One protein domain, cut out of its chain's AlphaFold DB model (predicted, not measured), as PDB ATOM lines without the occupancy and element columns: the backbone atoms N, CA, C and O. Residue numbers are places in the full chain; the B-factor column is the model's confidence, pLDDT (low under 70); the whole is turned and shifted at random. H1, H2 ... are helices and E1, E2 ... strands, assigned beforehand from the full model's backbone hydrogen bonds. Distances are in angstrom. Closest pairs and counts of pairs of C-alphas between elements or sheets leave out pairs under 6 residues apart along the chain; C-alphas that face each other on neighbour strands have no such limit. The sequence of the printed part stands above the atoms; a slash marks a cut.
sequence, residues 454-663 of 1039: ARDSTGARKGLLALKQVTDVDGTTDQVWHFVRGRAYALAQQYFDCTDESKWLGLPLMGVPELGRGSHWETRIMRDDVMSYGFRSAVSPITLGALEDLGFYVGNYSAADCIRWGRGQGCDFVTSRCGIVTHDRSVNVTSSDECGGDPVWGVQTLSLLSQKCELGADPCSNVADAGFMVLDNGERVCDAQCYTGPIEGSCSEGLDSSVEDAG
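Overview. This is residues 454 to 663 of the 1039 residues of the protein "Hypothetical protein" of Chrysotila carterae (UniProt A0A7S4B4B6). This is an elongated, loop-rich body with little regular structure: hairpin E1-E2 runs along one side, helical hairpin H1-H2 lies toward one end, and small hairpin E4-E5 is at the other. The 210 printed residues include four named helices and five named strands, E1 E2 H1 H2 E3 H3 H4 E4 E5, under half in named elements; class mixed, both sheets antiparallel. It is compact, radius of gyration of the C-alphas 17.2 A, spanning 59 by 38 by 32 A.

Along the chain. E1, residues 465 to 471, 18.4 A, begins at C-alpha (177.986, 254.442, 137.819). E2 is 477 to 483, 18.8 A; H1 486 to 496, 15.7 A; H2 541 to 549, 12.0 A; E3 553 to 555; H3 570 to 575; H4 603 to 610, 10.6 A; E4 628 to 630. E5, 636 to 638, ends at C-alpha (176.801, 240.442, 107.157).

Arrangement. In E1-E2, N 466 and O 482 are 2.9 A apart; in E4-E5, N 629 and O 637, 2.9 A. H1 and H2 touch, C-alphas of Ala 488 and Gly 545 closest at 4.7 A, a shallow tilt of 16 degrees, opposite ways. H1 and H3 only just touch, with 3 pairs of C-alphas within 8 A, closest Phe 496 and Gly 570, 5.5 A. H4 touches no helix; E3 pairs with no named strand. Every O i to N i+4 pair is within hydrogen-bond range in H1, H2 and H4; H3 has 1 of 2.

Size, cuts and confidence. The printed part has no cut. The C-alphas farthest apart, Thr 458 and Gly 634, are 59.3 A apart. Links H1 to H2, E3 to H3, H3 to H4 and H4 to E4 are long. Mean pLDDT of the printed part is 74.9; 81 residues are under 70, among them 596 to 627 and 640 to 663.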
ATOM      1  N   ALA A 454     174.725 251.669 146.175       76.00
ATOM      2  CA  ALA A 454     175.405 250.407 146.464       76.00
ATOM      3  C   ALA A 454     176.692 250.541 147.305       76.00
ATOM      4  O   ALA A 454     177.545 251.412 147.074       76.00
ATOM      5  N   ARG A 455     176.862 249.619 148.263       74.62
ATOM      6  CA  ARG A 455     177.961 249.607 149.243       74.62
ATOM      7  C   ARG A 455     178.669 248.252 149.326       74.62
ATOM      8  O   ARG A 455     178.074 247.221 149.037       74.62
ATOM      9  N   ASP A 456     179.939 248.274 149.721       71.12
ATOM     10  CA  ASP A 456     180.776 247.084 149.952       71.12
ATOM     11  C   ASP A 456     180.677 246.547 151.399       71.12
ATOM     12  O   ASP A 456     180.051 247.171 152.262       71.12
ATOM     13  N   SER A 457     181.342 245.426 151.711       69.19
ATOM     14  CA  SER A 457     181.399 244.848 153.065       69.19
ATOM     15  C   SER A 457     181.842 245.842 154.146       69.19
ATOM     16  O   SER A 457     181.456 245.719 155.315       69.19
ATOM     17  N   THR A 458     182.650 246.842 153.790       61.44
ATOM     18  CA  THR A 458     183.146 247.875 154.709       61.44
ATOM     19  C   THR A 458     182.129 248.991 154.967       61.44
ATOM     20  O   THR A 458     182.240 249.672 155.988       61.44
ATOM     21  N   GLY A 459     181.117 249.125 154.104       59.41
ATOM     22  CA  GLY A 459     180.106 250.184 154.107       59.41
ATOM     23  C   GLY A 459     180.428 251.355 153.170       59.41
ATOM     24  O   GLY A 459     179.639 252.303 153.100       59.41
ATOM     25  N   ALA A 460     181.555 251.306 152.454       62.25
ATOM     26  CA  ALA A 460     181.956 252.324 151.486       62.25
ATOM     27  C   ALA A 460     181.150 252.197 150.184       62.25
ATOM     28  O   ALA A 460     180.642 251.126 149.859       62.25
ATOM     29  N   ARG A 461     181.011 253.298 149.434       68.00
ATOM     30  CA  ARG A 461     180.305 253.313 148.140       68.00
ATOM     31  C   ARG A 461     181.097 252.545 147.088       68.00
ATOM     32  O   ARG A 461     182.287 252.798 146.918       68.00
ATOM     33  N   LYS A 462     180.427 251.678 146.323       73.75
ATOM     34  CA  LYS A 462     181.073 250.922 145.232       73.75
ATOM     35  C   LYS A 462     181.440 251.790 144.020       73.75
ATOM     36  O   LYS A 462     182.344 251.424 143.272       73.75
ATOM     37  N   GLY A 463     180.774 252.935 143.829       75.62
ATOM     38  CA  GLY A 463     181.043 253.845 142.705       75.62
ATOM     39  C   GLY A 463     180.797 253.178 141.348       75.62
ATOM     40  O   GLY A 463     181.654 253.232 140.467       75.62
ATOM     41  N   LEU A 464     179.665 252.473 141.231       81.38
ATOM     42  CA  LEU A 464     179.324 251.647 140.069       81.38
ATOM     43  C   LEU A 464     179.102 252.481 138.809       81.38
ATOM     44  O   LEU A 464     179.589 252.111 137.741       81.38
ATOM     45  N   LEU A 465     178.362 253.587 138.937       81.50
ATOM     46  CA  LEU A 465     177.986 254.442 137.819       81.50
ATOM     47  C   LEU A 465     178.845 255.705 137.743       81.50
ATOM     48  O   LEU A 465     179.296 256.244 138.750       81.50
ATOM     49  N   ALA A 466     178.988 256.226 136.528       78.19
ATOM     50  CA  ALA A 466     179.391 257.603 136.283       78.19
ATOM     51  C   ALA A 466     178.553 258.187 135.142       78.19
ATOM     52  O   ALA A 466     178.263 257.504 134.156       78.19
ATOM     53  N   LEU A 467     178.191 259.463 135.256       77.62
ATOM     54  CA  LEU A 467     177.519 260.189 134.186       77.62
ATOM     55  C   LEU A 467     178.541 260.517 133.085       77.62
ATOM     56  O   LEU A 467     179.597 261.091 133.359       77.62
ATOM     57  N   LYS A 468     178.263 260.119 131.840       79.69
ATOM     58  CA  LYS A 468     179.118 260.380 130.671       79.69
ATOM     59  C   LYS A 468     178.384 261.273 129.682       79.69
ATOM     60  O   LYS A 468     177.194 261.077 129.447       79.69
ATOM     61  N   GLN A 469     179.101 262.212 129.065       80.12
ATOM     62  CA  GLN A 469     178.595 262.883 127.872       80.12
ATOM     63  C   GLN A 469     178.736 261.933 126.680       80.12
ATOM     64  O   GLN A 469     179.833 261.442 126.412       80.12
ATOM     65  N   VAL A 470     177.632 261.677 125.984       76.75
ATOM     66  CA  VAL A 470     177.589 260.887 124.748       76.75
ATOM     67  C   VAL A 470     177.235 261.823 123.602       76.75
ATOM     68  O   VAL A 470     176.319 262.636 123.741       76.75
ATOM     69  N   THR A 471     177.958 261.704 122.491       74.50
ATOM     70  CA  THR A 471     177.719 262.458 121.256       74.50
ATOM     71  C   THR A 471     177.252 261.490 120.179       74.50
ATOM     72  O   THR A 471     177.965 260.531 119.884       74.50
ATOM     73  N   ASP A 472     176.080 261.730 119.597       66.56
ATOM     74  CA  ASP A 472     175.535 260.886 118.531       66.56
ATOM     75  C   ASP A 472     176.060 261.304 117.145       66.56
ATOM     76  O   ASP A 472     176.738 262.321 116.974       66.56
ATOM     77  N   VAL A 473     175.765 260.486 116.130       63.97
ATOM     78  CA  VAL A 473     176.277 260.636 114.750       63.97
ATOM     79  C   VAL A 473     175.786 261.908 114.043       63.97
ATOM     80  O   VAL A 473     176.379 262.322 113.048       63.97
ATOM     81  N   ASP A 474     174.723 262.530 114.554       61.56
ATOM     82  CA  ASP A 474     174.176 263.819 114.115       61.56
ATOM     83  C   ASP A 474     174.869 265.033 114.777       61.56
ATOM     84  O   ASP A 474     174.653 266.178 114.377       61.56
ATOM     85  N   GLY A 475     175.732 264.793 115.772       66.94
ATOM     86  CA  GLY A 475     176.408 265.814 116.567       66.94
ATOM     87  C   GLY A 475     175.624 266.305 117.789       66.94
ATOM     88  O   GLY A 475     176.101 267.216 118.472       66.94
ATOM     89  N   THR A 476     174.457 265.732 118.104       68.56
ATOM     90  CA  THR A 476     173.758 266.018 119.366       68.56
ATOM     91  C   THR A 476     174.516 265.418 120.547       68.56
ATOM     92  O   THR A 476     175.146 264.367 120.431       68.56
ATOM     93  N   THR A 477     174.478 266.088 121.705       74.00
ATOM     94  CA  THR A 477     175.120 265.592 122.933       74.00
ATOM     95  C   THR A 477     174.131 265.473 124.076       74.00
ATOM     96  O   THR A 477     173.267 266.331 124.241       74.00
ATOM     97  N   ASP A 478     174.305 264.449 124.900       74.38
ATOM     98  CA  ASP A 478     173.394 264.063 125.978       74.38
ATOM     99  C   ASP A 478     174.204 263.508 127.162       74.38
ATOM    100  O   ASP A 478     175.380 263.171 127.001       74.38
ATOM    101  N   GLN A 479     173.598 263.393 128.343       79.12
ATOM    102  CA  GLN A 479     174.250 262.838 129.533       79.12
ATOM    103  C   GLN A 479     173.603 261.508 129.934       79.12
ATOM    104  O   GLN A 479     172.402 261.423 130.194       79.12
ATOM    105  N   VAL A 480     174.417 260.452 129.952       80.88
ATOM    106  CA  VAL A 480     173.973 259.059 130.094       80.88
ATOM    107  C   VAL A 480     174.790 258.363 131.177       80.88
ATOM    108  O   VAL A 480     176.024 258.374 131.151       80.88
ATOM    109  N   TRP A 481     174.112 257.741 132.140       83.88
ATOM    110  CA  TRP A 481     174.760 256.939 133.177       83.88
ATOM    111  C   TRP A 481     175.389 255.685 132.566       83.88
ATOM    112  O   TRP A 481     174.720 254.934 131.865       83.88
ATOM    113  N   HIS A 482     176.669 255.451 132.842       87.88
ATOM    114  CA  HIS A 482     177.369 254.224 132.460       87.88
ATOM    115  C   HIS A 482     177.817 253.482 133.715       87.88
ATOM    116  O   HIS A 482     178.406 254.102 134.602       87.88
ATOM    117  N   PHE A 483     177.625 252.162 133.758       89.88
ATOM    118  CA  PHE A 483     178.389 251.310 134.669       89.88
ATOM    119  C   PHE A 483     179.860 251.381 134.269       89.88
ATOM    120  O   PHE A 483     180.205 250.992 133.157       89.88
ATOM    121  N   VAL A 484     180.711 251.866 135.169       87.06
ATOM    122  CA  VAL A 484     182.166 252.022 134.988       87.06
ATOM    123  C   VAL A 484     182.984 251.066 135.861       87.06
ATOM    124  O   VAL A 484     184.202 250.989 135.703       87.06
ATOM    125  N   ARG A 485     182.337 250.361 136.800       85.19
ATOM    126  CA  ARG A 485     182.926 249.355 137.704       85.19
ATOM    127  C   ARG A 485     181.889 248.270 138.027       85.19
ATOM    128  O   ARG A 485     180.723 248.414 137.663       85.19
ATOM    129  N   GLY A 486     182.303 247.216 138.731       87.31
ATOM    130  CA  GLY A 486     181.420 246.137 139.182       87.31
ATOM    131  C   GLY A 486     181.324 244.928 138.245       87.31
ATOM    132  O   GLY A 486     181.958 244.868 137.184       87.31
ATOM    133  N   ARG A 487     180.521 243.947 138.665       87.56
ATOM    134  CA  ARG A 487     180.140 242.742 137.908       87.56
ATOM    135  C   ARG A 487     179.539 243.085 136.548       87.56
ATOM    136  O   ARG A 487     179.990 242.529 135.549       87.56
ATOM    137  N   ALA A 488     178.560 243.990 136.491       91.50
ATOM    138  CA  ALA A 488     177.853 244.320 135.249       91.50
ATOM    139  C   ALA A 488     178.799 244.917 134.192       91.50
ATOM    140  O   ALA A 488     178.776 244.504 133.033       91.50
ATOM    141  N   TYR A 489     179.694 245.817 134.612       91.12
ATOM    142  CA  TYR A 489     180.759 246.382 133.776       91.12
ATOM    143  C   TYR A 489     181.695 245.302 133.216       91.12
ATOM    144  O   TYR A 489     181.945 245.272 132.012       91.12
ATOM    145  N   ALA A 490     182.192 244.399 134.068       87.69
ATOM    146  CA  ALA A 490     183.153 243.374 133.662       87.69
ATOM    147  C   ALA A 490     182.524 242.307 132.744       87.69
ATOM    148  O   ALA A 490     183.113 241.944 131.724       87.69
ATOM    149  N   LEU A 491     181.304 241.856 133.062       88.56
ATOM    150  CA  LEU A 491     180.538 240.926 132.226       88.56
ATOM    151  C   LEU A 491     180.200 241.546 130.867       88.56
ATOM    152  O   LEU A 491     180.341 240.874 129.850       88.56
ATOM    153  N   ALA A 492     179.821 242.826 130.823       90.50
ATOM    154  CA  ALA A 492     179.592 243.533 129.568       90.50
ATOM    155  C   ALA A 492     180.878 243.668 128.744       90.50
ATOM    156  O   ALA A 492     180.872 243.344 127.558       90.50
ATOM    157  N   GLN A 493     181.997 244.067 129.356       87.56
ATOM    158  CA  GLN A 493     183.274 244.205 128.651       87.56
ATOM    159  C   GLN A 493     183.697 242.890 127.972       87.56
ATOM    160  O   GLN A 493     184.115 242.896 126.812       87.56
ATOM    161  N   GLN A 494     183.528 241.763 128.673       85.69
ATOM    162  CA  GLN A 494     183.768 240.419 128.145       85.69
ATOM    163  C   GLN A 494     182.736 240.016 127.076       85.69
ATOM    164  O   GLN A 494     183.112 239.469 126.042       85.69
ATOM    165  N   TYR A 495     181.448 240.292 127.298       86.12
ATOM    166  CA  TYR A 495     180.359 239.931 126.384       86.12
ATOM    167  C   TYR A 495     180.457 240.655 125.036       86.12
ATOM    168  O   TYR A 495     180.283 240.025 123.993       86.12
ATOM    169  N   PHE A 496     180.772 241.952 125.041       85.44
ATOM    170  CA  PHE A 496     180.981 242.751 123.830       85.44
ATOM    171  C   PHE A 496     182.379 242.560 123.217       85.44
ATOM    172  O   PHE A 496     182.601 242.998 122.093       85.44
ATOM    173  N   ASP A 497     183.310 241.884 123.907       83.38
ATOM    174  CA  ASP A 497     184.721 241.730 123.504       83.38
ATOM    175  C   ASP A 497     185.423 243.092 123.284       83.38
ATOM    176  O   ASP A 497     186.190 243.311 122.342       83.38
ATOM    177  N   CYS A 498     185.122 244.055 124.165       84.19
ATOM    178  CA  CYS A 498     185.672 245.409 124.122       84.19
ATOM    179  C   CYS A 498     186.957 245.508 124.964       84.19
ATOM    180  O   CYS A 498     186.963 245.916 126.128       84.19
ATOM    181  N   THR A 499     188.076 245.123 124.354       80.88
ATOM    182  CA  THR A 499     189.403 245.108 124.998       80.88
ATOM    183  C   THR A 499     190.170 246.437 124.916       80.88
ATOM    184  O   THR A 499     191.218 246.573 125.544       80.88
ATOM    185  N   ASP A 500     189.660 247.438 124.189       80.75
ATOM    186  CA  ASP A 500     190.254 248.780 124.115       80.75
ATOM    187  C   ASP A 500     189.772 249.661 125.282       80.75
ATOM    188  O   ASP A 500     188.745 250.339 125.200       80.75
ATOM    189  N   GLU A 501     190.548 249.675 126.372       76.19
ATOM    190  CA  GLU A 501     190.315 250.518 127.558       76.19
ATOM    191  C   GLU A 501     190.179 252.020 127.237       76.19
ATOM    192  O   GLU A 501     189.588 252.756 128.025       76.19
ATOM    193  N   SER A 502     190.700 252.501 126.099       79.00
ATOM    194  CA  SER A 502     190.575 253.913 125.704       79.00
ATOM    195  C   SER A 502     189.226 254.248 125.058       79.00
ATOM    196  O   SER A 502     188.819 255.410 125.064       79.00
ATOM    197  N   LYS A 503     188.517 253.232 124.547       80.88
ATOM    198  CA  LYS A 503     187.151 253.335 124.013       80.88
ATOM    199  C   LYS A 503     186.081 252.878 125.004       80.88
ATOM    200  O   LYS A 503     184.936 253.306 124.888       80.88
ATOM    201  N   TRP A 504     186.413 252.004 125.954       86.12
ATOM    202  CA  TRP A 504     185.444 251.428 126.888       86.12
ATOM    203  C   TRP A 504     184.962 252.450 127.934       86.12
ATOM    204  O   TRP A 504     185.484 252.549 129.042       86.12
ATOM    205  N   LEU A 505     183.923 253.217 127.584       83.12
ATOM    206  CA  LEU A 505     183.270 254.178 128.486       83.12
ATOM    207  C   LEU A 505     182.463 253.512 129.615       83.12
ATOM    208  O   LEU A 505     182.053 254.206 130.551       83.12
ATOM    209  N   GLY A 506     182.245 252.196 129.522       89.12
ATOM    210  CA  GLY A 506     181.367 251.408 130.380       89.12
ATOM    211  C   GLY A 506     180.108 250.923 129.655       89.12
ATOM    212  O   GLY A 506     179.911 251.213 128.477       89.12
ATOM    213  N   LEU A 507     179.236 250.204 130.366       92.50
ATOM    214  CA  LEU A 507     177.929 249.783 129.847       92.50
ATOM    215  C   LEU A 507     176.901 250.916 130.045       92.50
ATOM    216  O   LEU A 507     176.619 251.248 131.202       92.50
ATOM    217  N   PRO A 508     176.326 251.504 128.977       91.31
ATOM    218  CA  PRO A 508     175.305 252.539 129.107       91.31
ATOM    219  C   PRO A 508     173.970 251.989 129.630       91.31
ATOM    220  O   PRO A 508     173.398 251.030 129.101       91.31
ATOM    221  N   LEU A 509     173.432 252.675 130.635       90.62
ATOM    222  CA  LEU A 509     172.001 252.687 130.916       90.62
ATOM    223  C   LEU A 509     171.287 253.552 129.861       90.62
ATOM    224  O   LEU A 509     171.906 254.348 129.159       90.62
ATOM    225  N   MET A 510     169.974 253.395 129.752       84.62
ATOM    226  CA  MET A 510     169.117 254.068 128.780       84.62
ATOM    227  C   MET A 510     169.242 255.592 128.846       84.62
ATOM    228  O   MET A 510     169.081 256.190 129.915       84.62
ATOM    229  N   GLY A 511     169.467 256.217 127.687       74.31
ATOM    230  CA  GLY A 511     169.380 257.666 127.519       74.31
ATOM    231  C   GLY A 511     167.963 258.174 127.229       74.31
ATOM    232  O   GLY A 511     167.630 259.273 127.655       74.31
ATOM    233  N   VAL A 512     167.131 257.408 126.508       69.31
ATOM    234  CA  VAL A 512     165.741 257.777 126.153       69.31
ATOM    235  C   VAL A 512     164.825 256.547 126.005       69.31
ATOM    236  O   VAL A 512     165.316 255.494 125.605       69.31
ATOM    237  N   PRO A 513     163.500 256.666 126.247       65.44
ATOM    238  CA  PRO A 513     162.760 257.880 126.605       65.44
ATOM    239  C   PRO A 513     163.022 258.305 128.052       65.44
ATOM    240  O   PRO A 513     163.480 257.514 128.870       65.44
ATOM    241  N   GLU A 514     162.698 259.557 128.378       65.19
ATOM    242  CA  GLU A 514     162.984 260.136 129.699       65.19
ATOM    243  C   GLU A 514     162.365 259.331 130.856       65.19
ATOM    244  O   GLU A 514     162.987 259.173 131.898       65.19
ATOM    245  N   LEU A 515     161.186 258.732 130.629       62.78
ATOM    246  CA  LEU A 515     160.485 257.867 131.587       62.78
ATOM    247  C   LEU A 515     161.294 256.618 131.997       62.78
ATOM    248  O   LEU A 515     161.040 256.055 133.054       62.78
ATOM    249  N   GLY A 516     162.246 256.180 131.166       68.69
ATOM    250  CA  GLY A 516     163.108 255.031 131.436       68.69
ATOM    251  C   GLY A 516     164.582 255.376 131.686       68.69
ATOM    252  O   GLY A 516     165.374 254.460 131.946       68.69
ATOM    253  N   ARG A 517     164.970 256.661 131.611       79.25
ATOM    254  CA  ARG A 517     166.377 257.094 131.662       79.25
ATOM    255  C   ARG A 517     167.067 256.577 132.928       79.25
ATOM    256  O   ARG A 517     166.550 256.689 134.034       79.25
ATOM    257  N   GLY A 518     168.263 256.011 132.771       76.44
ATOM    258  CA  GLY A 518     169.101 255.585 133.899       76.44
ATOM    259  C   GLY A 518     168.596 254.372 134.693       76.44
ATOM    260  O   GLY A 518     169.286 253.940 135.608       76.44
ATOM    261  N   SER A 519     167.439 253.791 134.370       81.50
ATOM    262  CA  SER A 519     166.925 252.595 135.064       81.50
ATOM    263  C   SER A 519     166.661 251.401 134.153       81.50
ATOM    264  O   SER A 519     166.338 250.331 134.641       81.50
ATOM    265  N   HIS A 520     166.878 251.545 132.851       90.25
ATOM    266  CA  HIS A 520     166.898 250.449 131.880       90.25
ATOM    267  C   HIS A 520     168.293 250.356 131.263       90.25
ATOM    268  O   HIS A 520     169.057 251.320 131.328       90.25
ATOM    269  N   TRP A 521     168.626 249.249 130.609       93.00
ATOM    270  CA  TRP A 521     169.761 249.215 129.690       93.00
ATOM    271  C   TRP A 521     169.484 250.042 128.433       93.00
ATOM    272  O   TRP A 521     168.336 250.162 127.993       93.00
ATOM    273  N   GLU A 522     170.537 250.575 127.806       88.56
ATOM    274  CA  GLU A 522     170.384 251.210 126.497       88.56
ATOM    275  C   GLU A 522     169.872 250.186 125.471       88.56
ATOM    276  O   GLU A 522     170.474 249.132 125.240       88.56
ATOM    277  N   THR A 523     168.716 250.475 124.874       85.12
ATOM    278  CA  THR A 523     167.889 249.470 124.193       85.12
ATOM    279  C   THR A 523     168.502 249.016 122.873       85.12
ATOM    280  O   THR A 523     168.301 247.866 122.476       85.12
ATOM    281  N   ARG A 524     169.338 249.845 122.228       84.00
ATOM    282  CA  ARG A 524     170.130 249.374 121.080       84.00
ATOM    283  C   ARG A 524     171.280 248.441 121.487       84.00
ATOM    284  O   ARG A 524     171.664 247.580 120.703       84.00
ATOM    285  N   ILE A 525     171.823 248.575 122.697       87.31
ATOM    286  CA  ILE A 525     172.964 247.772 123.168       87.31
ATOM    287  C   ILE A 525     172.501 246.414 123.703       87.31
ATOM    288  O   ILE A 525     173.106 245.392 123.389       87.31
ATOM    289  N   MET A 526     171.401 246.395 124.458       89.44
ATOM    290  CA  MET A 526     170.926 245.232 125.220       89.44
ATOM    291  C   MET A 526     169.542 244.728 124.767       89.44
ATOM    292  O   MET A 526     168.792 244.209 125.582       89.44
ATOM    293  N   ARG A 527     169.187 244.858 123.477       86.62
ATOM    294  CA  ARG A 527     167.856 244.543 122.895       86.62
ATOM    295  C   ARG A 527     167.205 243.233 123.364       86.62
ATOM    296  O   ARG A 527     165.983 243.138 123.463       86.62
ATOM    297  N   ASP A 528     167.992 242.180 123.543       87.25
ATOM    298  CA  ASP A 528     167.441 240.875 123.914       87.25
ATOM    299  C   ASP A 528     167.124 240.783 125.423       87.25
ATOM    300  O   ASP A 528     166.356 239.910 125.824       87.25
ATOM    301  N   ASP A 529     167.684 241.672 126.247       93.38
ATOM    302  CA  ASP A 529     167.594 241.651 127.708       93.38
ATOM    303  C   ASP A 529     166.240 242.153 128.236       93.38
ATOM    304  O   ASP A 529     165.640 243.082 127.689       93.38
ATOM    305  N   VAL A 530     165.796 241.557 129.341       94.25
ATOM    306  CA  VAL A 530     164.572 241.908 130.069       94.25
ATOM    307  C   VAL A 530     164.541 243.353 130.560       94.25
ATOM    308  O   VAL A 530     163.471 243.948 130.532       94.25
ATOM    309  N   MET A 531     165.673 243.964 130.915       94.31
ATOM    310  CA  MET A 531     165.739 245.366 131.359       94.31
ATOM    311  C   MET A 531     165.921 246.359 130.200       94.31
ATOM    312  O   MET A 531     166.486 247.435 130.383       94.31
ATOM    313  N   SER A 532     165.450 246.017 128.999       90.00
ATOM    314  CA  SER A 532     165.430 246.887 127.815       90.00
ATOM    315  C   SER A 532     164.018 246.995 127.225       90.00
ATOM    316  O   SER A 532     163.165 246.150 127.490       90.00
ATOM    317  N   TYR A 533     163.767 247.984 126.361       80.31
ATOM    318  CA  TYR A 533     162.530 248.060 125.560       80.31
ATOM    319  C   TYR A 533     162.655 247.317 124.216       80.31
ATOM    320  O   TYR A 533     162.086 247.727 123.199       80.31
ATOM    321  N   GLY A 534     163.463 246.254 124.194       75.75
ATOM    322  CA  GLY A 534     163.720 245.422 123.025       75.75
ATOM    323  C   GLY A 534     162.710 244.282 122.847       75.75
ATOM    324  O   GLY A 534     161.505 244.488 122.967       75.75
ATOM    325  N   PHE A 535     163.191 243.095 122.460       68.44
ATOM    326  CA  PHE A 535     162.342 242.082 121.806       68.44
ATOM    327  C   PHE A 535     162.208 240.732 122.533       68.44
ATOM    328  O   PHE A 535     161.163 240.096 122.416       68.44
ATOM    329  N   ARG A 536     163.237 240.258 123.253       80.38
ATOM    330  CA  ARG A 536     163.277 238.862 123.755       80.38
ATOM    331  C   ARG A 536     163.019 238.684 125.254       80.38
ATOM    332  O   ARG A 536     162.745 237.562 125.669       80.38
ATOM    333  N   SER A 537     163.083 239.755 126.043       88.69
ATOM    334  CA  SER A 537     162.860 239.750 127.499       88.69
ATOM    335  C   SER A 537     163.632 238.657 128.259       88.69
ATOM    336  O   SER A 537     163.078 237.951 129.105       88.69
ATOM    337  N   ALA A 538     164.907 238.492 127.913       91.19
ATOM    338  CA  ALA A 538     165.797 237.458 128.424       91.19
ATOM    339  C   ALA A 538     166.555 237.937 129.679       91.19
ATOM    340  O   ALA A 538     167.079 239.052 129.695       91.19
ATOM    341  N   VAL A 539     166.669 237.117 130.726       94.06
ATOM    342  CA  VAL A 539     167.423 237.492 131.939       94.06
ATOM    343  C   VAL A 539     168.914 237.206 131.747       94.06
ATOM    344  O   VAL A 539     169.380 236.109 132.053       94.06
ATOM    345  N   SER A 540     169.680 238.163 131.217       93.06
ATOM    346  CA  SER A 540     171.097 237.923 130.910       93.06
ATOM    347  C   SER A 540     171.998 237.841 132.157       93.06
ATOM    348  O   SER A 540     171.663 238.383 133.220       93.06
ATOM    349  N   PRO A 541     173.213 237.267 132.019       91.88
ATOM    350  CA  PRO A 541     174.269 237.375 133.024       91.88
ATOM    351  C   PRO A 541     174.562 238.814 133.466       91.88
ATOM    352  O   PRO A 541     174.867 239.039 134.632       91.88
ATOM    353  N   ILE A 542     174.460 239.796 132.563       93.81
ATOM    354  CA  ILE A 542     174.767 241.205 132.852       93.81
ATOM    355  C   ILE A 542     173.718 241.794 133.807       93.81
ATOM    356  O   ILE A 542     174.076 242.480 134.764       93.81
ATOM    357  N   THR A 543     172.438 241.458 133.616       95.38
ATOM    358  CA  THR A 543     171.343 241.857 134.518       95.38
ATOM    359  C   THR A 543     171.447 241.183 135.888       95.38
ATOM    360  O   THR A 543     171.272 241.851 136.908       95.38
ATOM    361  N   LEU A 544     171.825 239.898 135.954       94.19
ATOM    362  CA  LEU A 544     172.128 239.255 137.242       94.19
ATOM    363  C   LEU A 544     173.353 239.885 137.925       94.19
ATOM    364  O   LEU A 544     173.321 240.118 139.131       94.19
ATOM    365  N   GLY A 545     174.394 240.226 137.162       92.25
ATOM    366  CA  GLY A 545     175.576 240.930 137.658       92.25
ATOM    367  C   GLY A 545     175.261 242.320 138.212       92.25
ATOM    368  O   GLY A 545     175.813 242.696 139.240       92.25
ATOM    369  N   ALA A 546     174.326 243.055 137.606       94.06
ATOM    370  CA  ALA A 546     173.850 244.335 138.133       94.06
ATOM    371  C   ALA A 546     173.127 244.174 139.484       94.06
ATOM    372  O   ALA A 546     173.320 244.988 140.387       94.06
ATOM    373  N   LEU A 547     172.352 243.097 139.666       94.00
ATOM    374  CA  LEU A 547     171.737 242.772 140.958       94.00
ATOM    375  C   LEU A 547     172.773 242.315 142.003       94.00
ATOM    376  O   LEU A 547     172.676 242.723 143.159       94.00
ATOM    377  N   GLU A 548     173.796 241.537 141.626       90.88
ATOM    378  CA  GLU A 548     174.939 241.276 142.522       90.88
ATOM    379  C   GLU A 548     175.656 242.571 142.914       90.88
ATOM    380  O   GLU A 548     176.098 242.731 144.054       90.88
ATOM    381  N   ASP A 549     175.749 243.526 141.987       90.50
ATOM    382  CA  ASP A 549     176.474 244.764 142.212       90.50
ATOM    383  C   ASP A 549     175.859 245.653 143.300       90.50
ATOM    384  O   ASP A 549     176.616 246.365 143.965       90.50
ATOM    385  N   LEU A 550     174.551 245.536 143.564       87.19
ATOM    386  CA  LEU A 550     173.871 246.172 144.703       87.19
ATOM    387  C   LEU A 550     174.401 245.703 146.073       87.19
ATOM    388  O   LEU A 550     174.214 246.401 147.067       87.19
ATOM    389  N   GLY A 551     175.055 244.536 146.145       85.06
ATOM    390  CA  GLY A 551     175.581 243.955 147.388       85.06
ATOM    391  C   GLY A 551     174.555 243.164 148.213       85.06
ATOM    392  O   GLY A 551     174.851 242.750 149.332       85.06
ATOM    393  N   PHE A 552     173.350 242.939 147.680       86.44
ATOM    394  CA  PHE A 552     172.249 242.264 148.388       86.44
ATOM    395  C   PHE A 552     171.954 240.838 147.902       86.44
ATOM    396  O   PHE A 552     171.350 240.047 148.639       86.44
ATOM    397  N   TYR A 553     172.346 240.538 146.664       91.38
ATOM    398  CA  TYR A 553     171.970 239.345 145.912       91.38
ATOM    399  C   TYR A 553     173.220 238.604 145.415       91.38
ATOM    400  O   TYR A 553     174.274 239.204 145.228       91.38
ATOM    401  N   VAL A 554     173.087 237.299 145.182       90.69
ATOM    402  CA  VAL A 554     174.056 236.456 144.463       90.69
ATOM    403  C   VAL A 554     173.325 235.814 143.286       90.69
ATOM    404  O   VAL A 554     172.276 235.189 143.472       90.69
ATOM    405  N   GLY A 555     173.845 236.008 142.079       90.25
ATOM    406  CA  GLY A 555     173.219 235.633 140.816       90.25
ATOM    407  C   GLY A 555     173.478 234.175 140.451       90.25
ATOM    408  O   GLY A 555     174.610 233.695 140.465       90.25
ATOM    409  N   ASN A 556     172.427 233.450 140.078       91.00
ATOM    410  CA  ASN A 556     172.547 232.100 139.544       91.00
ATOM    411  C   ASN A 556     172.800 232.155 138.029       91.00
ATOM    412  O   ASN A 556     171.901 231.908 137.230       91.00
ATOM    413  N   TYR A 557     174.036 232.466 137.634       89.00
ATOM    414  CA  TYR A 557     174.451 232.564 136.225       89.00
ATOM    415  C   TYR A 557     174.122 231.310 135.387       89.00
ATOM    416  O   TYR A 557     173.816 231.424 134.205       89.00
ATOM    417  N   SER A 558     174.072 230.125 136.008       87.69
ATOM    418  CA  SER A 558     173.656 228.863 135.368       87.69
ATOM    419  C   SER A 558     172.163 228.786 135.006       87.69
ATOM    420  O   SER A 558     171.763 227.849 134.319       87.69
ATOM    421  N   ALA A 559     171.343 229.727 135.482       89.62
ATOM    422  CA  ALA A 559     169.933 229.893 135.125       89.62
ATOM    423  C   ALA A 559     169.675 231.149 134.264       89.62
ATOM    424  O   ALA A 559     168.523 231.447 133.970       89.62
ATOM    425  N   ALA A 560     170.722 231.882 133.866       89.88
ATOM    426  CA  ALA A 560     170.596 233.061 133.014       89.88
ATOM    427  C   ALA A 560     170.269 232.694 131.555       89.88
ATOM    428  O   ALA A 560     170.779 231.710 131.007       89.88
ATOM    429  N   ASP A 561     169.468 233.531 130.899       88.81
ATOM    430  CA  ASP A 561     169.135 233.386 129.486       88.81
ATOM    431  C   ASP A 561     170.320 233.778 128.580       88.81
ATOM    432  O   ASP A 561     171.020 234.775 128.780       88.81
ATOM    433  N   CYS A 562     170.512 233.003 127.513       80.75
ATOM    434  CA  CYS A 562     171.586 233.198 126.542       80.75
ATOM    435  C   CYS A 562     171.231 234.268 125.489       80.75
ATOM    436  O   CYS A 562     170.808 233.927 124.379       80.75
ATOM    437  N   ILE A 563     171.437 235.550 125.810       82.69
ATOM    438  CA  ILE A 563     171.369 236.634 124.812       82.69
ATOM    439  C   ILE A 563     172.443 236.467 123.718       82.69
ATOM    440  O   ILE A 563     173.530 235.934 123.965       82.69
ATOM    441  N   ARG A 564     172.114 236.891 122.488       78.69
ATOM    442  CA  ARG A 564     173.028 236.849 121.326       78.69
ATOM    443  C   ARG A 564     173.325 238.229 120.754       78.69
ATOM    444  O   ARG A 564     174.423 238.448 120.247       78.69
ATOM    445  N   TRP A 565     172.346 239.132 120.809       80.81
ATOM    446  CA  TRP A 565     172.462 240.494 120.303       80.81
ATOM    447  C   TRP A 565     173.704 241.212 120.847       80.81
ATOM    448  O   TRP A 565     173.940 241.221 122.055       80.81
ATOM    449  N   GLY A 566     174.512 241.797 119.961       80.38
ATOM    450  CA  GLY A 566     175.726 242.530 120.332       80.38
ATOM    451  C   GLY A 566     176.907 241.683 120.838       80.38
ATOM    452  O   GLY A 566     177.979 242.247 121.061       80.38
ATOM    453  N   ARG A 567     176.784 240.354 121.001       80.88
ATOM    454  CA  ARG A 567     177.891 239.532 121.525       80.88
ATOM    455  C   ARG A 567     179.117 239.628 120.615       80.88
ATOM    456  O   ARG A 567     179.041 239.339 119.424       80.88
ATOM    457  N   GLY A 568     180.253 239.998 121.196       79.06
ATOM    458  CA  GLY A 568     181.535 240.112 120.510       79.06
ATOM    459  C   GLY A 568     181.606 241.209 119.445       79.06
ATOM    460  O   GLY A 568     182.421 241.069 118.538       79.06
ATOM    461  N   GLN A 569     180.772 242.256 119.515       77.94
ATOM    462  CA  GLN A 569     180.699 243.323 118.500       77.94
ATOM    463  C   GLN A 569     181.692 244.488 118.684       77.94
ATOM    464  O   GLN A 569     181.622 245.485 117.967       77.94
ATOM    465  N   GLY A 570     182.641 244.363 119.612       80.06
ATOM    466  CA  GLY A 570     183.710 245.334 119.823       80.06
ATOM    467  C   GLY A 570     183.252 246.626 120.508       80.06
ATOM    468  O   GLY A 570     182.086 246.825 120.849       80.06
ATOM    469  N   CYS A 571     184.204 247.531 120.739       82.62
ATOM    470  CA  CYS A 571     183.938 248.769 121.475       82.62
ATOM    471  C   CYS A 571     183.077 249.773 120.698       82.62
ATOM    472  O   CYS A 571     182.286 250.493 121.306       82.62
ATOM    473  N   ASP A 572     183.209 249.821 119.370       78.62
ATOM    474  CA  ASP A 572     182.494 250.799 118.539       78.62
ATOM    475  C   ASP A 572     180.983 250.499 118.477       78.62
ATOM    476  O   ASP A 572     180.175 251.416 118.336       78.62
ATOM    477  N   PHE A 573     180.584 249.239 118.705       79.69
ATOM    478  CA  PHE A 573     179.179 248.871 118.875       79.69
ATOM    479  C   PHE A 573     178.560 249.442 120.158       79.69
ATOM    480  O   PHE A 573     177.363 249.723 120.152       79.69
ATOM    481  N   VAL A 574     179.319 249.615 121.249       82.12
ATOM    482  CA  VAL A 574     178.764 250.051 122.550       82.12
ATOM    483  C   VAL A 574     178.857 251.567 122.765       82.12
ATOM    484  O   VAL A 574     178.034 252.130 123.482       82.12
ATOM    485  N   THR A 575     179.819 252.247 122.137       77.12
ATOM    486  CA  THR A 575     180.029 253.697 122.321       77.12
ATOM    487  C   THR A 575     179.066 254.584 121.525       77.12
ATOM    488  O   THR A 575     178.828 255.722 121.927       77.12
ATOM    489  N   SER A 576     178.485 254.088 120.428       72.69
ATOM    490  CA  SER A 576     177.427 254.779 119.675       72.69
ATOM    491  C   SER A 576     176.037 254.425 120.211       72.69
ATOM    492  O   SER A 576     175.771 253.261 120.511       72.69
ATOM    493  N   ARG A 577     175.085 255.368 120.235       67.81
ATOM    494  CA  ARG A 577     173.668 255.039 120.514       67.81
ATOM    495  C   ARG A 577     172.886 254.663 119.263       67.81
ATOM    496  O   ARG A 577     172.021 253.798 119.341       67.81
ATOM    497  N   CYS A 578     173.249 255.201 118.102       72.00
ATOM    498  CA  CYS A 578     172.682 254.801 116.812       72.00
ATOM    499  C   CYS A 578     173.434 253.626 116.178       72.00
ATOM    500  O   CYS A 578     174.603 253.374 116.486       72.00
ATOM    501  N   GLY A 579     172.762 252.905 115.279       64.94
ATOM    502  CA  GLY A 579     173.419 251.925 114.418       64.94
ATOM    503  C   GLY A 579     174.325 252.608 113.390       64.94
ATOM    504  O   GLY A 579     174.035 253.717 112.946       64.94
ATOM    505  N   ILE A 580     175.412 251.938 113.003       61.25
ATOM    506  CA  ILE A 580     176.205 252.284 111.815       61.25
ATOM    507  C   ILE A 580     176.422 251.017 110.980       61.25
ATOM    508  O   ILE A 580     176.622 249.936 111.524       61.25
ATOM    509  N   VAL A 581     176.358 251.156 109.657       54.50
ATOM    510  CA  VAL A 581     176.145 250.049 108.696       54.50
ATOM    511  C   VAL A 581     177.367 249.120 108.524       54.50
ATOM    512  O   VAL A 581     177.285 248.087 107.874       54.50
ATOM    513  N   THR A 582     178.520 249.457 109.111       57.03
ATOM    514  CA  THR A 582     179.723 248.604 109.128       57.03
ATOM    515  C   THR A 582     180.532 248.829 110.401       57.03
ATOM    516  O   THR A 582     180.848 249.976 110.720       57.03
ATOM    517  N   HIS A 583     180.929 247.749 111.078       63.09
ATOM    518  CA  HIS A 583     181.883 247.756 112.203       63.09
ATOM    519  C   HIS A 583     183.090 246.842 111.913       63.09
ATOM    520  O   HIS A 583     183.124 246.128 110.906       63.09
ATOM    521  N   ASP A 584     184.068 246.812 112.821       56.38
ATOM    522  CA  ASP A 584     185.267 245.958 112.784       56.38
ATOM    523  C   ASP A 584     184.973 244.444 112.747       56.38
ATOM    524  O   ASP A 584     185.823 243.661 112.323       56.38
ATOM    525  N   ARG A 585     183.762 244.039 113.146       63.03
ATOM    526  CA  ARG A 585     183.283 242.646 113.183       63.03
ATOM    527  C   ARG A 585     182.443 242.221 111.966       63.03
ATOM    528  O   ARG A 585     181.994 241.080 111.919       63.03
ATOM    529  N   SER A 586     182.249 243.096 110.971       69.06
ATOM    530  CA  SER A 586     181.473 242.781 109.753       69.06
ATOM    531  C   SER A 586     182.148 241.661 108.944       69.06
ATOM    532  O   SER A 586     183.305 241.797 108.539       69.06
ATOM    533  N   VAL A 587     181.447 240.553 108.681       73.31
ATOM    534  CA  VAL A 587     182.037 239.365 108.033       73.31
ATOM    535  C   VAL A 587     181.721 239.333 106.541       73.31
ATOM    536  O   VAL A 587     180.555 239.340 106.158       73.31
ATOM    537  N   ASN A 588     182.756 239.237 105.699       81.50
ATOM    538  CA  ASN A 588     182.611 238.972 104.264       81.50
ATOM    539  C   ASN A 588     182.064 237.553 104.020       81.50
ATOM    540  O   ASN A 588     182.660 236.579 104.481       81.50
ATOM    541  N   VAL A 589     180.979 237.442 103.252       80.56
ATOM    542  CA  VAL A 589     180.236 236.192 102.997       80.56
ATOM    543  C   VAL A 589     179.924 235.990 101.516       80.56
ATOM    544  O   VAL A 589     179.871 236.939 100.732       80.56
ATOM    545  N   THR A 590     179.698 234.745 101.093       81.94
ATOM    546  CA  THR A 590     179.354 234.452  99.690       81.94
ATOM    547  C   THR A 590     177.849 234.529  99.408       81.94
ATOM    548  O   THR A 590     177.455 234.851  98.281       81.94
ATOM    549  N   SER A 591     177.016 234.304 100.423       78.94
ATOM    550  CA  SER A 591     175.554 234.196 100.373       78.94
ATOM    551  C   SER A 591     174.898 234.713 101.661       78.94
ATOM    552  O   SER A 591     175.559 234.848 102.687       78.94
ATOM    553  N   SER A 592     173.592 234.991 101.616       75.06
ATOM    554  CA  SER A 592     172.801 235.409 102.785       75.06
ATOM    555  C   SER A 592     172.644 234.303 103.832       75.06
ATOM    556  O   SER A 592     172.584 234.599 105.019       75.06
ATOM    557  N   ASP A 593     172.664 233.032 103.416       74.56
ATOM    558  CA  ASP A 593     172.550 231.861 104.303       74.56
ATOM    559  C   ASP A 593     173.729 231.733 105.298       74.56
ATOM    560  O   ASP A 593     173.652 230.985 106.273       74.56
ATOM    561  N   GLU A 594     174.829 232.461 105.067       74.56
ATOM    562  CA  GLU A 594     175.974 232.574 105.985       74.56
ATOM    563  C   GLU A 594     175.737 233.606 107.112       74.56
ATOM    564  O   GLU A 594     176.430 233.573 108.134       74.56
ATOM    565  N   CYS A 595     174.749 234.498 106.967       71.69
ATOM    566  CA  CYS A 595     174.366 235.482 107.978       71.69
ATOM    567  C   CYS A 595     173.324 234.888 108.935       71.69
ATOM    568  O   CYS A 595     172.124 234.912 108.686       71.69
ATOM    569  N   GLY A 596     173.779 234.358 110.073       64.50
ATOM    570  CA  GLY A 596     172.917 233.746 111.096       64.50
ATOM    571  C   GLY A 596     172.142 234.731 111.987       64.50
ATOM    572  O   GLY A 596     171.934 234.428 113.161       64.50
ATOM    573  N   GLY A 597     171.802 235.919 111.481       62.91
ATOM    574  CA  GLY A 597     171.291 237.029 112.283       62.91
ATOM    575  C   GLY A 597     169.818 236.930 112.685       62.91
ATOM    576  O   GLY A 597     169.013 236.259 112.043       62.91
ATOM    577  N   ASP A 598     169.465 237.651 113.751       66.81
ATOM    578  CA  ASP A 598     168.086 237.828 114.221       66.81
ATOM    579  C   ASP A 598     167.657 239.296 114.039       66.81
ATOM    580  O   ASP A 598     167.801 240.089 114.968       66.81
ATOM    581  N   PRO A 599     167.171 239.693 112.850       62.19
ATOM    582  CA  PRO A 599     166.951 241.097 112.480       62.19
ATOM    583  C   PRO A 599     165.753 241.782 113.158       62.19
ATOM    584  O   PRO A 599     165.477 242.946 112.882       62.19
ATOM    585  N   VAL A 600     164.993 241.083 114.005       66.00
ATOM    586  CA  VAL A 600     163.667 241.549 114.432       66.00
ATOM    587  C   VAL A 600     163.740 242.598 115.549       66.00
ATOM    588  O   VAL A 600     164.201 242.328 116.657       66.00
ATOM    589  N   TRP A 601     163.186 243.779 115.274       69.50
ATOM    590  CA  TRP A 601     162.844 244.794 116.271       69.50
ATOM    591  C   TRP A 601     161.329 244.854 116.500       69.50
ATOM    592  O   TRP A 601     160.536 244.626 115.585       69.50
ATOM    593  N   GLY A 602     160.913 245.228 117.712       64.12
ATOM    594  CA  GLY A 602     159.520 245.583 117.984       64.12
ATOM    595  C   GLY A 602     159.127 246.884 117.273       64.12
ATOM    596  O   GLY A 602     159.906 247.833 117.230       64.12
ATOM    597  N   VAL A 603     157.897 246.967 116.753       63.78
ATOM    598  CA  VAL A 603     157.402 248.154 116.016       63.78
ATOM    599  C   VAL A 603     157.450 249.428 116.877       63.78
ATOM    600  O   VAL A 603     157.783 250.505 116.387       63.78
ATOM    601  N   GLN A 604     157.172 249.305 118.179       62.41
ATOM    602  CA  GLN A 604     157.290 250.405 119.142       62.41
ATOM    603  C   GLN A 604     158.761 250.790 119.393       62.41
ATOM    604  O   GLN A 604     159.088 251.976 119.413       62.41
ATOM    605  N   THR A 605     159.660 249.806 119.492       66.00
ATOM    606  CA  THR A 605     161.109 250.015 119.644       66.00
ATOM    607  C   THR A 605     161.712 250.734 118.433       66.00
ATOM    608  O   THR A 605     162.507 251.657 118.602       66.00
ATOM    609  N   LEU A 606     161.292 250.378 117.212       63.53
ATOM    610  CA  LEU A 606     161.693 251.073 115.981       63.53
ATOM    611  C   LEU A 606     161.274 252.545 115.996       63.53
ATOM    612  O   LEU A 606     162.074 253.403 115.627       63.53
ATOM    613  N   SER A 607     160.061 252.854 116.471       66.25
ATOM    614  CA  SER A 607     159.611 254.240 116.649       66.25
ATOM    615  C   SER A 607     160.557 255.013 117.574       66.25
ATOM    616  O   SER A 607     161.099 256.039 117.163       66.25
ATOM    617  N   LEU A 608     160.851 254.472 118.764       67.44
ATOM    618  CA  LEU A 608     161.763 255.081 119.739       67.44
ATOM    619  C   LEU A 608     163.165 255.341 119.159       67.44
ATOM    620  O   LEU A 608     163.682 256.451 119.274       67.44
ATOM    621  N   LEU A 609     163.777 254.346 118.513       68.00
ATOM    622  CA  LEU A 609     165.125 254.482 117.949       68.00
ATOM    623  C   LEU A 609     165.151 255.458 116.754       68.00
ATOM    624  O   LEU A 609     166.081 256.255 116.616       68.00
ATOM    625  N   SER A 610     164.109 255.452 115.915       64.69
ATOM    626  CA  SER A 610     163.989 256.355 114.757       64.69
ATOM    627  C   SER A 610     163.822 257.832 115.133       64.69
ATOM    628  O   SER A 610     164.202 258.693 114.345       64.69
ATOM    629  N   GLN A 611     163.326 258.141 116.340       62.84
ATOM    630  CA  GLN A 611     163.207 259.521 116.834       62.84
ATOM    631  C   GLN A 611     164.559 260.188 117.140       62.84
ATOM    632  O   GLN A 611     164.606 261.413 117.221       62.84
ATOM    633  N   LYS A 612     165.644 259.415 117.310       64.88
ATOM    634  CA  LYS A 612     167.012 259.948 117.459       64.88
ATOM    635  C   LYS A 612     167.926 259.666 116.267       64.88
ATOM    636  O   LYS A 612     168.819 260.454 115.990       64.88
ATOM    637  N   CYS A 613     167.737 258.554 115.563       65.56
ATOM    638  CA  CYS A 613     168.684 258.106 114.542       65.56
ATOM    639  C   CYS A 613     168.194 258.416 113.120       65.56
ATOM    640  O   CYS A 613     167.848 257.501 112.371       65.56
ATOM    641  N   GLU A 614     168.204 259.701 112.730       52.62
ATOM    642  CA  GLU A 614     167.742 260.172 111.405       52.62
ATOM    643  C   GLU A 614     168.425 259.463 110.216       52.62
ATOM    644  O   GLU A 614     167.831 259.326 109.148       52.62
ATOM    645  N   LEU A 615     169.662 258.983 110.397       48.59
ATOM    646  CA  LEU A 615     170.448 258.284 109.370       48.59
ATOM    647  C   LEU A 615     170.221 256.759 109.312       48.59
ATOM    648  O   LEU A 615     170.867 256.087 108.510       48.59
ATOM    649  N   GLY A 616     169.297 256.217 110.111       51.25
ATOM    650  CA  GLY A 616     168.876 254.813 110.057       51.25
ATOM    651  C   GLY A 616     169.103 254.055 111.365       51.25
ATOM    652  O   GLY A 616     170.224 253.706 111.719       51.25
ATOM    653  N   ALA A 617     168.010 253.741 112.062       54.41
ATOM    654  CA  ALA A 617     168.020 252.920 113.276       54.41
ATOM    655  C   ALA A 617     168.116 251.401 113.017       54.41
ATOM    656  O   ALA A 617     168.310 250.644 113.964       54.41
ATOM    657  N   ASP A 618     167.946 250.957 111.767       58.50
ATOM    658  CA  ASP A 618     167.730 249.548 111.427       58.50
ATOM    659  C   ASP A 618     168.644 249.064 110.278       58.50
ATOM    660  O   ASP A 618     168.213 248.971 109.120       58.50
ATOM    661  N   PRO A 619     169.919 248.735 110.578       52.94
ATOM    662  CA  PRO A 619     170.826 248.103 109.616       52.94
ATOM    663  C   PRO A 619     170.402 246.669 109.242       52.94
ATOM    664  O   PRO A 619     170.985 246.071 108.342       52.94
ATOM    665  N   CYS A 620     169.370 246.123 109.893       56.97
ATOM    666  CA  CYS A 620     168.902 244.752 109.729       56.97
ATOM    667  C   CYS A 620     167.542 244.648 109.013       56.97
ATOM    668  O   CYS A 620     166.976 243.558 108.941       56.97
ATOM    669  N   SER A 621     167.036 245.762 108.470       49.16
ATOM    670  CA  SER A 621     165.638 246.023 108.072       49.16
ATOM    671  C   SER A 621     164.954 245.064 107.085       49.16
ATOM    672  O   SER A 621     163.767 245.236 106.794       49.16
ATOM    673  N   ASN A 622     165.634 244.025 106.595       54.44
ATOM    674  CA  ASN A 622     165.036 242.979 105.772       54.44
ATOM    675  C   ASN A 622     165.175 241.598 106.437       54.44
ATOM    676  O   ASN A 622     166.214 240.940 106.372       54.44
ATOM    677  N   VAL A 623     164.074 241.111 107.025       54.12
ATOM    678  CA  VAL A 623     163.995 239.784 107.678       54.12
ATOM    679  C   VAL A 623     164.316 238.632 106.709       54.12
ATOM    680  O   VAL A 623     164.738 237.564 107.137       54.12
ATOM    681  N   ALA A 624     164.160 238.859 105.401       55.88
ATOM    682  CA  ALA A 624     164.518 237.908 104.349       55.88
ATOM    683  C   ALA A 624     166.035 237.685 104.189       55.88
ATOM    684  O   ALA A 624     166.431 236.628 103.706       55.88
ATOM    685  N   ASP A 625     166.861 238.660 104.583       60.91
ATOM    686  CA  ASP A 625     168.305 238.680 104.313       60.91
ATOM    687  C   ASP A 625     169.159 238.466 105.582       60.91
ATOM    688  O   ASP A 625     170.369 238.299 105.484       60.91
ATOM    689  N   ALA A 626     168.553 238.447 106.778       66.31
ATOM    690  CA  ALA A 626     169.211 238.147 108.063       66.31
ATOM    691  C   ALA A 626     170.460 239.008 108.390       66.31
ATOM    692  O   ALA A 626     171.382 238.565 109.081       66.31
ATOM    693  N   GLY A 627     170.480 240.253 107.903       69.88
ATOM    694  CA  GLY A 627     171.616 241.175 108.012       69.88
ATOM    695  C   GLY A 627     172.611 241.103 106.846       69.88
ATOM    696  O   GLY A 627     173.610 241.812 106.868       69.88
ATOM    697  N   PHE A 628     172.376 240.281 105.819       74.88
ATOM    698  CA  PHE A 628     173.157 240.311 104.581       74.88
ATOM    699  C   PHE A 628     172.962 241.637 103.835       74.88
ATOM    700  O   PHE A 628     171.840 242.086 103.602       74.88
ATOM    701  N   MET A 629     174.069 242.231 103.404       73.00
ATOM    702  CA  MET A 629     174.104 243.513 102.709       73.00
ATOM    703  C   MET A 629     175.210 243.535 101.646       73.00
ATOM    704  O   MET A 629     176.227 242.843 101.742       73.00
ATOM    705  N   VAL A 630     175.005 244.353 100.610       76.00
ATOM    706  CA  VAL A 630     175.981 244.577  99.535       76.00
ATOM    707  C   VAL A 630     176.425 246.033  99.580       76.00
ATOM    708  O   VAL A 630     175.601 246.935  99.449       76.00
ATOM    709  N   LEU A 631     177.722 246.252  99.781       75.25
ATOM    710  CA  LEU A 631     178.335 247.578  99.859       75.25
ATOM    711  C   LEU A 631     178.469 248.224  98.467       75.25
ATOM    712  O   LEU A 631     178.516 247.530  97.451       75.25
ATOM    713  N   ASP A 632     178.620 249.553  98.414       76.88
ATOM    714  CA  ASP A 632     178.793 250.326  97.165       76.88
ATOM    715  C   ASP A 632     179.997 249.875  96.309       76.88
ATOM    716  O   ASP A 632     180.047 250.113  95.101       76.88
ATOM    717  N   ASN A 633     180.983 249.217  96.925       79.62
ATOM    718  CA  ASN A 633     182.152 248.640  96.256       79.62
ATOM    719  C   ASN A 633     181.902 247.228  95.672       79.62
ATOM    720  O   ASN A 633     182.775 246.691  94.987       79.62
ATOM    721  N   GLY A 634     180.726 246.639  95.914       80.12
ATOM    722  CA  GLY A 634     180.331 245.294  95.492       80.12
ATOM    723  C   GLY A 634     180.688 244.164  96.468       80.12
ATOM    724  O   GLY A 634     180.423 243.001  96.149       80.12
ATOM    725  N   GLU A 635     181.275 244.466  97.630       81.06
ATOM    726  CA  GLU A 635     181.529 243.477  98.683       81.06
ATOM    727  C   GLU A 635     180.221 243.033  99.355       81.06
ATOM    728  O   GLU A 635     179.259 243.795  99.460       81.06
ATOM    729  N   ARG A 636     180.185 241.770  99.786       83.06
ATOM    730  CA  ARG A 636     179.034 241.126 100.430       83.06
ATOM    731  C   ARG A 636     179.391 240.864 101.877       83.06
ATOM    732  O   ARG A 636     180.277 240.050 102.134       83.06
ATOM    733  N   VAL A 637     178.711 241.523 102.804       79.44
ATOM    734  CA  VAL A 637     178.973 241.359 104.235       79.44
ATOM    735  C   VAL A 637     177.689 241.041 104.987       79.44
ATOM    736  O   VAL A 637     176.601 241.420 104.557       79.44
ATOM    737  N   CYS A 638     177.816 240.358 106.118       76.31
ATOM    738  CA  CYS A 638     176.801 240.442 107.157       76.31
ATOM    739  C   CYS A 638     177.040 241.726 107.958       76.31
ATOM    740  O   CYS A 638     178.171 241.969 108.397       76.31
ATOM    741  N   ASP A 639     175.986 242.513 108.164       72.12
ATOM    742  CA  ASP A 639     175.978 243.618 109.117       72.12
ATOM    743  C   ASP A 639     176.422 243.123 110.499       72.12
ATOM    744  O   ASP A 639     175.979 242.081 110.990       72.12
ATOM    745  N   ALA A 640     177.302 243.895 111.128       63.84
ATOM    746  CA  ALA A 640     177.877 243.547 112.414       63.84
ATOM    747  C   ALA A 640     176.817 243.487 113.527       63.84
ATOM    748  O   ALA A 640     176.844 242.575 114.347       63.84
ATOM    749  N   GLN A 641     175.841 244.403 113.545       67.44
ATOM    750  CA  GLN A 641     174.865 244.481 114.638       67.44
ATOM    751  C   GLN A 641     173.979 243.228 114.699       67.44
ATOM    752  O   GLN A 641     173.654 242.765 115.794       67.44
ATOM    753  N   CYS A 642     173.661 242.641 113.540       66.62
ATOM    754  CA  CYS A 642     172.895 241.399 113.449       66.62
ATOM    755  C   CYS A 642     173.716 240.103 113.328       66.62
ATOM    756  O   CYS A 642     173.169 239.033 113.606       66.62
ATOM    757  N   TYR A 643     175.000 240.129 112.957       67.56
ATOM    758  CA  TYR A 643     175.799 238.906 112.812       67.56
ATOM    759  C   TYR A 643     176.182 238.280 114.169       67.56
ATOM    760  O   TYR A 643     177.131 238.706 114.821       67.56
ATOM    761  N   THR A 644     175.498 237.204 114.581       59.62
ATOM    762  CA  THR A 644     175.787 236.527 115.868       59.62
ATOM    763  C   THR A 644     176.929 235.505 115.813       59.62
ATOM    764  O   THR A 644     177.347 235.013 116.859       59.62
ATOM    765  N   GLY A 645     177.378 235.118 114.613       62.84
ATOM    766  CA  GLY A 645     178.381 234.068 114.390       62.84
ATOM    767  C   GLY A 645     178.047 232.685 114.989       62.84
ATOM    768  O   GLY A 645     176.928 232.440 115.454       62.84
ATOM    769  N   PRO A 646     179.015 231.748 114.975       57.72
ATOM    770  CA  PRO A 646     178.988 230.540 115.795       57.72
ATOM    771  C   PRO A 646     179.313 230.888 117.255       57.72
ATOM    772  O   PRO A 646     180.299 231.567 117.528       57.72
ATOM    773  N   ILE A 647     178.521 230.389 118.206       55.62
ATOM    774  CA  ILE A 647     178.764 230.627 119.636       55.62
ATOM    775  C   ILE A 647     179.813 229.632 120.156       55.62
ATOM    776  O   ILE A 647     179.513 228.450 120.331       55.62
ATOM    777  N   GLU A 648     181.019 230.118 120.450       52.44
ATOM    778  CA  GLU A 648     182.021 229.394 121.243       52.44
ATOM    779  C   GLU A 648     181.938 229.802 122.731       52.44
ATOM    780  O   GLU A 648     181.807 230.984 123.055       52.44
ATOM    781  N   GLY A 649     182.011 228.824 123.646       58.00
ATOM    782  CA  GLY A 649     181.887 229.023 125.106       58.00
ATOM    783  C   GLY A 649     180.441 229.181 125.612       58.00
ATOM    784  O   GLY A 649     179.552 229.584 124.854       58.00
ATOM    785  N   SER A 650     180.176 228.861 126.887       58.28
ATOM    786  CA  SER A 650     178.817 228.973 127.435       58.28
ATOM    787  C   SER A 650     178.430 230.428 127.681       58.28
ATOM    788  O   SER A 650     179.194 231.198 128.254       58.28
ATOM    789  N   CYS A 651     177.203 230.813 127.320       61.47
ATOM    790  CA  CYS A 651     176.661 232.136 127.661       61.47
ATOM    791  C   CYS A 651     176.178 232.228 129.125       61.47
ATOM    792  O   CYS A 651     175.641 233.257 129.512       61.47
ATOM    793  N   SER A 652     176.343 231.160 129.913       59.31
ATOM    794  CA  SER A 652     175.943 231.048 131.325       59.31
ATOM    795  C   SER A 652     177.136 231.042 132.298       59.31
ATOM    796  O   SER A 652     176.986 230.680 133.465       59.31
ATOM    797  N   GLU A 653     178.345 231.337 131.814       61.22
ATOM    798  CA  GLU A 653     179.557 231.427 132.634       61.22
ATOM    799  C   GLU A 653     179.623 232.805 133.317       61.22
ATOM    800  O   GLU A 653     179.674 233.840 132.655       61.22
ATOM    801  N   GLY A 654     179.591 232.810 134.654       58.72
ATOM    802  CA  GLY A 654     179.866 233.994 135.472       58.72
ATOM    803  C   GLY A 654     181.368 234.191 135.717       58.72
ATOM    804  O   GLY A 654     182.186 233.335 135.386       58.72
ATOM    805  N   LEU A 655     181.739 235.313 136.336       60.09
ATOM    806  CA  LEU A 655     183.133 235.614 136.678       60.09
ATOM    807  C   LEU A 655     183.554 234.943 137.998       60.09
ATOM    808  O   LEU A 655     182.985 235.236 139.047       60.09
ATOM    809  N   ASP A 656     184.625 234.141 137.960       54.06
ATOM    810  CA  ASP A 656     185.232 233.441 139.115       54.06
ATOM    811  C   ASP A 656     185.775 234.370 140.234       54.06
ATOM    812  O   ASP A 656     186.222 233.891 141.278       54.06
ATOM    813  N   SER A 657     185.778 235.696 140.041       56.41
ATOM    814  CA  SER A 657     186.174 236.661 141.077       56.41
ATOM    815  C   SER A 657     185.131 236.769 142.195       56.41
ATOM    816  O   SER A 657     183.961 236.409 142.016       56.41
ATOM    817  N   SER A 658     185.516 237.367 143.325       54.66
ATOM    818  CA  SER A 658     184.536 237.815 144.317       54.66
ATOM    819  C   SER A 658     183.663 238.965 143.772       54.66
ATOM    820  O   SER A 658     183.971 239.562 142.730       54.66
ATOM    821  N   VAL A 659     182.558 239.264 144.466       57.34
ATOM    822  CA  VAL A 659     181.648 240.383 144.141       57.34
ATOM    823  C   VAL A 659     182.273 241.746 144.500       57.34
ATOM    824  O   VAL A 659     181.912 242.764 143.910       57.34
ATOM    825  N   GLU A 660     183.234 241.780 145.431       59.50
ATOM    826  CA  GLU A 660     183.913 243.005 145.892       59.50
ATOM    827  C   GLU A 660     185.290 243.226 145.237       59.50
ATOM    828  O   GLU A 660     185.726 244.370 145.098       59.50
ATOM    829  N   ASP A 661     185.937 242.169 144.728       51.25
ATOM    830  CA  ASP A 661     187.161 242.262 143.913       51.25
ATOM    831  C   ASP A 661     186.953 243.055 142.602       51.25
ATOM    832  O   ASP A 661     187.919 243.546 142.009       51.25
ATOM    833  N   ALA A 662     185.700 243.225 142.155       47.34
ATOM    834  CA  ALA A 662     185.290 243.884 140.909       47.34
ATOM    835  C   ALA A 662     185.439 245.428 140.912       47.34
ATOM    836  O   ALA A 662     184.581 246.166 140.422       47.34
ATOM    837  N   GLY A 663     186.566 245.926 141.428       45.00
ATOM    838  CA  GLY A 663     186.960 247.331 141.363       45.00
ATOM    839  C   GLY A 663     186.894 248.069 142.697       45.00
ATOM    840  O   GLY A 663     186.188 249.065 142.817       45.00
TER     841      GLY A 663